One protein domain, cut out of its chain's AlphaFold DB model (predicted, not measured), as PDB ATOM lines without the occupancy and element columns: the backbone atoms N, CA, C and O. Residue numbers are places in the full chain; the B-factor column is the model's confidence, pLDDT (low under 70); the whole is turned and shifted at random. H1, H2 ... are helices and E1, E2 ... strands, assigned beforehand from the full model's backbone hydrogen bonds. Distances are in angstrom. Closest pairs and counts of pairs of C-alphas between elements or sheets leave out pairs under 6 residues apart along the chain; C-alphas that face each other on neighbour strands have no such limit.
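What this domain is: This is residues 416 to 466 of the 746 residues of an uncharacterized protein of Mycena chlorophos (UniProt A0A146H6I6). Two hairpins stand end to end and make a rod: a thin two-stranded hairpin, E1 and E2, with its loop at one far end, and a helical hairpin, H1 and H2, side by side, with its tight turn at the other. The 51 printed residues hold H1, H2, E1 and E2 in that order along the chain, and the sheet, E1 - E2, is antiparallel. The class is mixed, helices and strands. The whole is only just extended, close to loose, with a radius of gyration of the C-alphas of 15.0 A and spans of 47 by 22 by 13 A.

How they stand to each other: Look first at E1, residues 449 to 452, and E2, residues 462 to 465, antiparallel neighbours in a hairpin, with 151 degrees between their directions. N 450 and O 464 are 2.8 A apart, and N 462 and O 452 are 2.9 A apart, both within hydrogen-bond range. The C-alphas of Val 451 and Phe 463 face each other at 4.7 A. Next find H1, residues 416 to 428, and H2, residues 431 to 442, a helical hairpin. They touch, closest at the C-alphas of Met 422 and Val 434, 5.3 A apart. They run opposite ways at a shallow tilt of 21 degrees. In H1 and H2 every O i to N i+4 pair is within hydrogen-bond range. H1 is apart from E1 and E2, and H2 is apart from E2.

Where its parts are: Find C-alpha 449 at (7.025, 20.494, -39.830); from there E1 runs 10.1 A to C-alpha 452. E2 covers 9.2 A and ends at C-alpha 465, at (5.224, 17.948, -43.649). H1 begins at C-alpha 416, at (0.283, 9.399, -46.892), and runs 18.3 A to C-alpha 428. H2 runs 16.6 A from C-alpha 431 to C-alpha 442.

The domain as a whole: The two C-alphas farthest apart are those of Gly 429 and Asp 456, 46.9 A. The printed part has no cut. The link H1 to H2 is tight, and the links H2 to E1 and E1 to E2 are short. Mean pLDDT of the printed part is 89.9, and no printed residue is under 70.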
ATOM      1  N   ARG A 416       1.279   9.921 -45.940       89.50
ATOM      2  CA  ARG A 416       0.283   9.399 -46.892       89.50
ATOM      3  C   ARG A 416      -0.239   8.031 -46.447       89.50
ATOM      4  O   ARG A 416      -1.443   7.814 -46.455       89.50
ATOM      5  N   ASP A 417       0.662   7.147 -46.033       91.50
ATOM      6  CA  ASP A 417       0.320   5.779 -45.635       91.50
ATOM      7  C   ASP A 417      -0.434   5.788 -44.295       91.50
ATOM      8  O   ASP A 417      -1.397   5.046 -44.134       91.50
ATOM      9  N   LEU A 418      -0.051   6.672 -43.360       93.38
ATOM     10  CA  LEU A 418      -0.801   6.885 -42.118       93.38
ATOM     11  C   LEU A 418      -2.213   7.429 -42.372       93.38
ATOM     12  O   LEU A 418      -3.150   6.916 -41.776       93.38
ATOM     13  N   MET A 419      -2.386   8.422 -43.250       93.19
ATOM     14  CA  MET A 419      -3.723   8.935 -43.594       93.19
ATOM     15  C   MET A 419      -4.579   7.847 -44.257       93.19
ATOM     16  O   MET A 419      -5.731   7.677 -43.880       93.19
ATOM     17  N   GLY A 420      -4.006   7.042 -45.161       93.50
ATOM     18  CA  GLY A 420      -4.702   5.893 -45.752       93.50
ATOM     19  C   GLY A 420      -5.151   4.863 -44.708       93.50
ATOM     20  O   GLY A 420      -6.314   4.473 -44.697       93.50
ATOM     21  N   GLN A 421      -4.263   4.494 -43.776       93.00
ATOM     22  CA  GLN A 421      -4.596   3.608 -42.651       93.00
ATOM     23  C   GLN A 421      -5.635   4.214 -41.699       93.00
ATOM     24  O   GLN A 421      -6.409   3.475 -41.099       93.00
ATOM     25  N   MET A 422      -5.659   5.541 -41.538       95.06
ATOM     26  CA  MET A 422      -6.662   6.232 -40.727       95.06
ATOM     27  C   MET A 422      -8.042   6.134 -41.382       95.06
ATOM     28  O   MET A 422      -8.975   5.685 -40.725       95.06
ATOM     29  N   SER A 423      -8.153   6.427 -42.681       92.88
ATOM     30  CA  SER A 423      -9.407   6.269 -43.428       92.88
ATOM     31  C   SER A 423      -9.884   4.812 -43.486       92.88
ATOM     32  O   SER A 423     -11.073   4.550 -43.330       92.88
ATOM     33  N   GLU A 424      -8.977   3.845 -43.660       93.75
ATOM     34  CA  GLU A 424      -9.302   2.411 -43.603       93.75
ATOM     35  C   GLU A 424      -9.834   2.011 -42.215       93.75
ATOM     36  O   GLU A 424     -10.874   1.362 -42.110       93.75
ATOM     37  N   ALA A 425      -9.179   2.467 -41.142       92.38
ATOM     38  CA  ALA A 425      -9.607   2.221 -39.766       92.38
ATOM     39  C   ALA A 425     -10.952   2.889 -39.426       92.38
ATOM     40  O   ALA A 425     -11.754   2.309 -38.698       92.38
ATOM     41  N   GLU A 426     -11.235   4.074 -39.971       91.56
ATOM     42  CA  GLU A 426     -12.531   4.757 -39.846       91.56
ATOM     43  C   GLU A 426     -13.654   4.019 -40.583       91.56
ATOM     44  O   GLU A 426     -14.760   3.892 -40.054       91.56
ATOM     45  N   VAL A 427     -13.383   3.488 -41.781       91.25
ATOM     46  CA  VAL A 427     -14.340   2.658 -42.529       91.25
ATOM     47  C   VAL A 427     -14.599   1.334 -41.799       91.25
ATOM     48  O   VAL A 427     -15.755   0.942 -41.665       91.25
ATOM     49  N   ALA A 428     -13.555   0.697 -41.259       90.00
ATOM     50  CA  ALA A 428     -13.651  -0.533 -40.467       90.00
ATOM     51  C   ALA A 428     -14.204  -0.328 -39.037       90.00
ATOM     52  O   ALA A 428     -14.541  -1.298 -38.360       90.00
ATOM     53  N   GLY A 429     -14.296   0.916 -38.557       90.06
ATOM     54  CA  GLY A 429     -14.771   1.246 -37.210       90.06
ATOM     55  C   GLY A 429     -13.765   0.998 -36.072       90.06
ATOM     56  O   GLY A 429     -14.164   1.017 -34.905       90.06
ATOM     57  N   ASP A 430     -12.472   0.799 -36.359       92.81
ATOM     58  CA  ASP A 430     -11.432   0.623 -35.334       92.81
ATOM     59  C   ASP A 430     -10.987   1.971 -34.739       92.81
ATOM     60  O   ASP A 430      -9.951   2.559 -35.067       92.81
ATOM     61  N   VAL A 431     -11.780   2.442 -33.775       92.44
ATOM     62  CA  VAL A 431     -11.536   3.684 -33.028       92.44
ATOM     63  C   VAL A 431     -10.192   3.670 -32.271       92.44
ATOM     64  O   VAL A 431      -9.631   4.734 -31.988       92.44
ATOM     65  N   ALA A 432      -9.647   2.500 -31.917       93.31
ATOM     66  CA  ALA A 432      -8.366   2.413 -31.215       93.31
ATOM     67  C   ALA A 432      -7.194   2.671 -32.174       93.31
ATOM     68  O   ALA A 432      -6.286   3.448 -31.847       93.31
ATOM     69  N   LEU A 433      -7.245   2.084 -33.372       91.69
ATOM     70  CA  LEU A 433      -6.253   2.299 -34.419       91.69
ATOM     71  C   LEU A 433      -6.243   3.763 -34.887       91.69
ATOM     72  O   LEU A 433      -5.164   4.365 -34.898       91.69
ATOM     73  N   VAL A 434      -7.415   4.368 -35.129       93.44
ATOM     74  CA  VAL A 434      -7.565   5.796 -35.498       93.44
ATOM     75  C   VAL A 434      -6.867   6.719 -34.490       93.44
ATOM     76  O   VAL A 434      -5.981   7.492 -34.862       93.44
ATOM     77  N   ARG A 435      -7.160   6.587 -33.185       94.25
ATOM     78  CA  ARG A 435      -6.504   7.390 -32.127       94.25
ATOM     79  C   ARG A 435      -4.985   7.202 -32.095       94.25
ATOM     80  O   ARG A 435      -4.247   8.155 -31.832       94.25
ATOM     81  N   SER A 436      -4.506   5.985 -32.359       95.25
ATOM     82  CA  SER A 436      -3.068   5.690 -32.410       95.25
ATOM     83  C   SER A 436      -2.378   6.372 -33.598       95.25
ATOM     84  O   SER A 436      -1.234   6.814 -33.474       95.25
ATOM     85  N   ILE A 437      -3.067   6.493 -34.736       93.69
ATOM     86  CA  ILE A 437      -2.553   7.141 -35.945       93.69
ATOM     87  C   ILE A 437      -2.579   8.663 -35.790       93.69
ATOM     88  O   ILE A 437      -1.550   9.301 -36.014       93.69
ATOM     89  N   ALA A 438      -3.673   9.238 -35.285       93.44
ATOM     90  CA  ALA A 438      -3.760  10.663 -34.957       93.44
ATOM     91  C   ALA A 438      -2.646  11.104 -33.979       93.44
ATOM     92  O   ALA A 438      -2.034  12.164 -34.133       93.44
ATOM     93  N   SER A 439      -2.299  10.241 -33.015       94.19
ATOM     94  CA  SER A 439      -1.182  10.460 -32.082       94.19
ATOM     95  C   SER A 439       0.199  10.433 -32.769       94.19
ATOM     96  O   SER A 439       1.089  11.191 -32.393       94.19
ATOM     97  N   LYS A 440       0.395   9.609 -33.811       92.31
ATOM     98  CA  LYS A 440       1.625   9.607 -34.637       92.31
ATOM     99  C   LYS A 440       1.709  10.829 -35.558       92.31
ATOM    100  O   LYS A 440       2.802  11.338 -35.786       92.31
ATOM    101  N   LEU A 441       0.575  11.288 -36.091       91.50
ATOM    102  CA  LEU A 441       0.493  12.461 -36.968       91.50
ATOM    103  C   LEU A 441       0.690  13.783 -36.211       91.50
ATOM    104  O   LEU A 441       1.163  14.757 -36.804       91.50
ATOM    105  N   SER A 442       0.355  13.830 -34.917       91.25
ATOM    106  CA  SER A 442       0.560  15.008 -34.067       91.25
ATOM    107  C   SER A 442       1.995  15.145 -33.535       91.25
ATOM    108  O   SER A 442       2.471  16.280 -33.420       91.25
ATOM    109  N   ASP A 443       2.718  14.041 -33.293       91.81
ATOM    110  CA  ASP A 443       4.108  14.059 -32.807       91.81
ATOM    111  C   ASP A 443       5.083  14.690 -33.820       91.81
ATOM    112  O   ASP A 443       5.467  14.105 -34.837       91.81
ATOM    113  N   ARG A 444       5.558  15.896 -33.493       89.00
ATOM    114  CA  ARG A 444       6.507  16.662 -34.315       89.00
ATOM    115  C   ARG A 444       7.935  16.114 -34.300       89.00
ATOM    116  O   ARG A 444       8.721  16.509 -35.160       89.00
ATOM    117  N   ASN A 445       8.281  15.208 -33.383       87.62
ATOM    118  CA  ASN A 445       9.564  14.497 -33.425       87.62
ATOM    119  C   ASN A 445       9.553  13.402 -34.499       87.62
ATOM    120  O   ASN A 445      10.578  13.155 -35.138       87.62
ATOM    121  N   LEU A 446       8.395  12.768 -34.700       87.00
ATOM    122  CA  LEU A 446       8.172  11.739 -35.711       87.00
ATOM    123  C   LEU A 446       7.896  12.354 -37.091       87.00
ATOM    124  O   LEU A 446       8.482  11.927 -38.087       87.00
ATOM    125  N   VAL A 447       7.047  13.387 -37.138       90.12
ATOM    126  CA  VAL A 447       6.635  14.086 -38.362       90.12
ATOM    127  C   VAL A 447       6.970  15.589 -38.266       90.12
ATOM    128  O   VAL A 447       6.105  16.418 -37.941       90.12
ATOM    129  N   PRO A 448       8.230  15.979 -38.548       89.31
ATOM    130  CA  PRO A 448       8.672  17.363 -38.422       89.31
ATOM    131  C   PRO A 448       8.006  18.272 -39.460       89.31
ATOM    132  O   PRO A 448       8.007  17.984 -40.662       89.31
ATOM    133  N   ALA A 449       7.492  19.407 -38.980       89.88
ATOM    134  CA  ALA A 449       7.025  20.494 -39.830       89.88
ATOM    135  C   ALA A 449       8.203  21.147 -40.573       89.88
ATOM    136  O   ALA A 449       9.318  21.254 -40.055       89.88
ATOM    137  N   LYS A 450       7.951  21.568 -41.808       89.50
ATOM    138  CA  LYS A 450       8.905  22.189 -42.726       89.50
ATOM    139  C   LYS A 450       8.271  23.448 -43.294       89.50
ATOM    140  O   LYS A 450       7.107  23.427 -43.686       89.50
ATOM    141  N   VAL A 451       9.068  24.508 -43.355       90.31
ATOM    142  CA  VAL A 451       8.689  25.785 -43.958       90.31
ATOM    143  C   VAL A 451       9.607  26.021 -45.149       90.31
ATOM    144  O   VAL A 451      10.828  26.015 -44.984       90.31
ATOM    145  N   LEU A 452       9.041  26.173 -46.344       86.50
ATOM    146  CA  LEU A 452       9.776  26.436 -47.581       86.50
ATOM    147  C   LEU A 452       9.242  27.733 -48.185       86.50
ATOM    148  O   LEU A 452       8.124  27.774 -48.685       86.50
ATOM    149  N   ILE A 453      10.043  28.793 -48.105       87.00
ATOM    150  CA  ILE A 453       9.702  30.122 -48.620       87.00
ATOM    151  C   ILE A 453      10.596  30.387 -49.828       87.00
ATOM    152  O   ILE A 453      11.820  30.257 -49.735       87.00
ATOM    153  N   PHE A 454       9.988  30.735 -50.956       83.12
ATOM    154  CA  PHE A 454      10.698  31.130 -52.167       83.12
ATOM    155  C   PHE A 454      10.971  32.639 -52.131       83.12
ATOM    156  O   PHE A 454      10.180  33.403 -51.589       83.12
ATOM    157  N   ALA A 455      12.117  33.074 -52.663       82.94
ATOM    158  CA  ALA A 455      12.520  34.485 -52.625       82.94
ATOM    159  C   ALA A 455      12.002  35.305 -53.820       82.94
ATOM    160  O   ALA A 455      11.853  36.518 -53.706       82.94
ATOM    161  N   ASP A 456      11.748  34.635 -54.948       80.44
ATOM    162  CA  ASP A 456      11.375  35.243 -56.233       80.44
ATOM    163  C   ASP A 456       9.886  35.031 -56.583       80.44
ATOM    164  O   ASP A 456       9.457  35.366 -57.685       80.44
ATOM    165  N   ASP A 457       9.111  34.439 -55.671       79.38
ATOM    166  CA  ASP A 457       7.747  33.958 -55.898       79.38
ATOM    167  C   ASP A 457       6.758  34.718 -55.002       79.38
ATOM    168  O   ASP A 457       7.047  34.948 -53.826       79.38
ATOM    169  N   ALA A 458       5.602  35.104 -55.545       77.12
ATOM    170  CA  ALA A 458       4.556  35.809 -54.798       77.12
ATOM    171  C   ALA A 458       3.708  34.868 -53.922       77.12
ATOM    172  O   ALA A 458       2.955  35.326 -53.061       77.12
ATOM    173  N   ARG A 459       3.819  33.551 -54.134       81.81
ATOM    174  CA  ARG A 459       3.026  32.542 -53.429       81.81
ATOM    175  C   ARG A 459       3.340  32.474 -51.931       81.81
ATOM    176  O   ARG A 459       4.504  32.608 -51.537       81.81
ATOM    177  N   PRO A 460       2.342  32.151 -51.084       84.81
ATOM    178  CA  PRO A 460       2.587  31.781 -49.699       84.81
ATOM    179  C   PRO A 460       3.632  30.664 -49.600       84.81
ATOM    180  O   PRO A 460       3.576  29.663 -50.319       84.81
ATOM    181  N   GLY A 461       4.587  30.817 -48.682       86.31
ATOM    182  CA  GLY A 461       5.566  29.770 -48.408       86.31
ATOM    183  C   GLY A 461       4.882  28.491 -47.924       86.31
ATOM    184  O   GLY A 461       4.002  28.536 -47.065       86.31
ATOM    185  N   TYR A 462       5.312  27.341 -48.437       87.81
ATOM    186  CA  TYR A 462       4.783  26.046 -48.020       87.81
ATOM    187  C   TYR A 462       5.050  25.821 -46.528       87.81
ATOM    188  O   TYR A 462       6.208  25.780 -46.103       87.81
ATOM    189  N   PHE A 463       3.985  25.613 -45.754       91.38
ATOM    190  CA  PHE A 463       4.030  25.171 -44.364       91.38
ATOM    191  C   PHE A 463       3.359  23.799 -44.265       91.38
ATOM    192  O   PHE A 463       2.159  23.669 -44.485       91.38
ATOM    193  N   GLY A 464       4.126  22.754 -43.955       90.81
ATOM    194  CA  GLY A 464       3.578  21.399 -43.925       90.81
ATOM    195  C   GLY A 464       4.601  20.333 -43.567       90.81
ATOM    196  O   GLY A 464       5.625  20.613 -42.946       90.81
ATOM    197  N   THR A 465       4.336  19.083 -43.938       90.75
ATOM    198  CA  THR A 465       5.224  17.948 -43.649       90.75
ATOM    199  C   THR A 465       5.583  17.209 -44.932       90.75
ATOM    200  O   THR A 465       4.756  17.018 -45.817       90.75
ATOM    201  N   TRP A 466       6.843  16.783 -45.045       87.19
ATOM    202  CA  TRP A 466       7.331  16.104 -46.246       87.19
ATOM    203  C   TRP A 466       8.024  14.798 -45.897       87.19
ATOM    204  O   TRP A 466       9.167  14.814 -45.425       87.19
TER     205      TRP A 466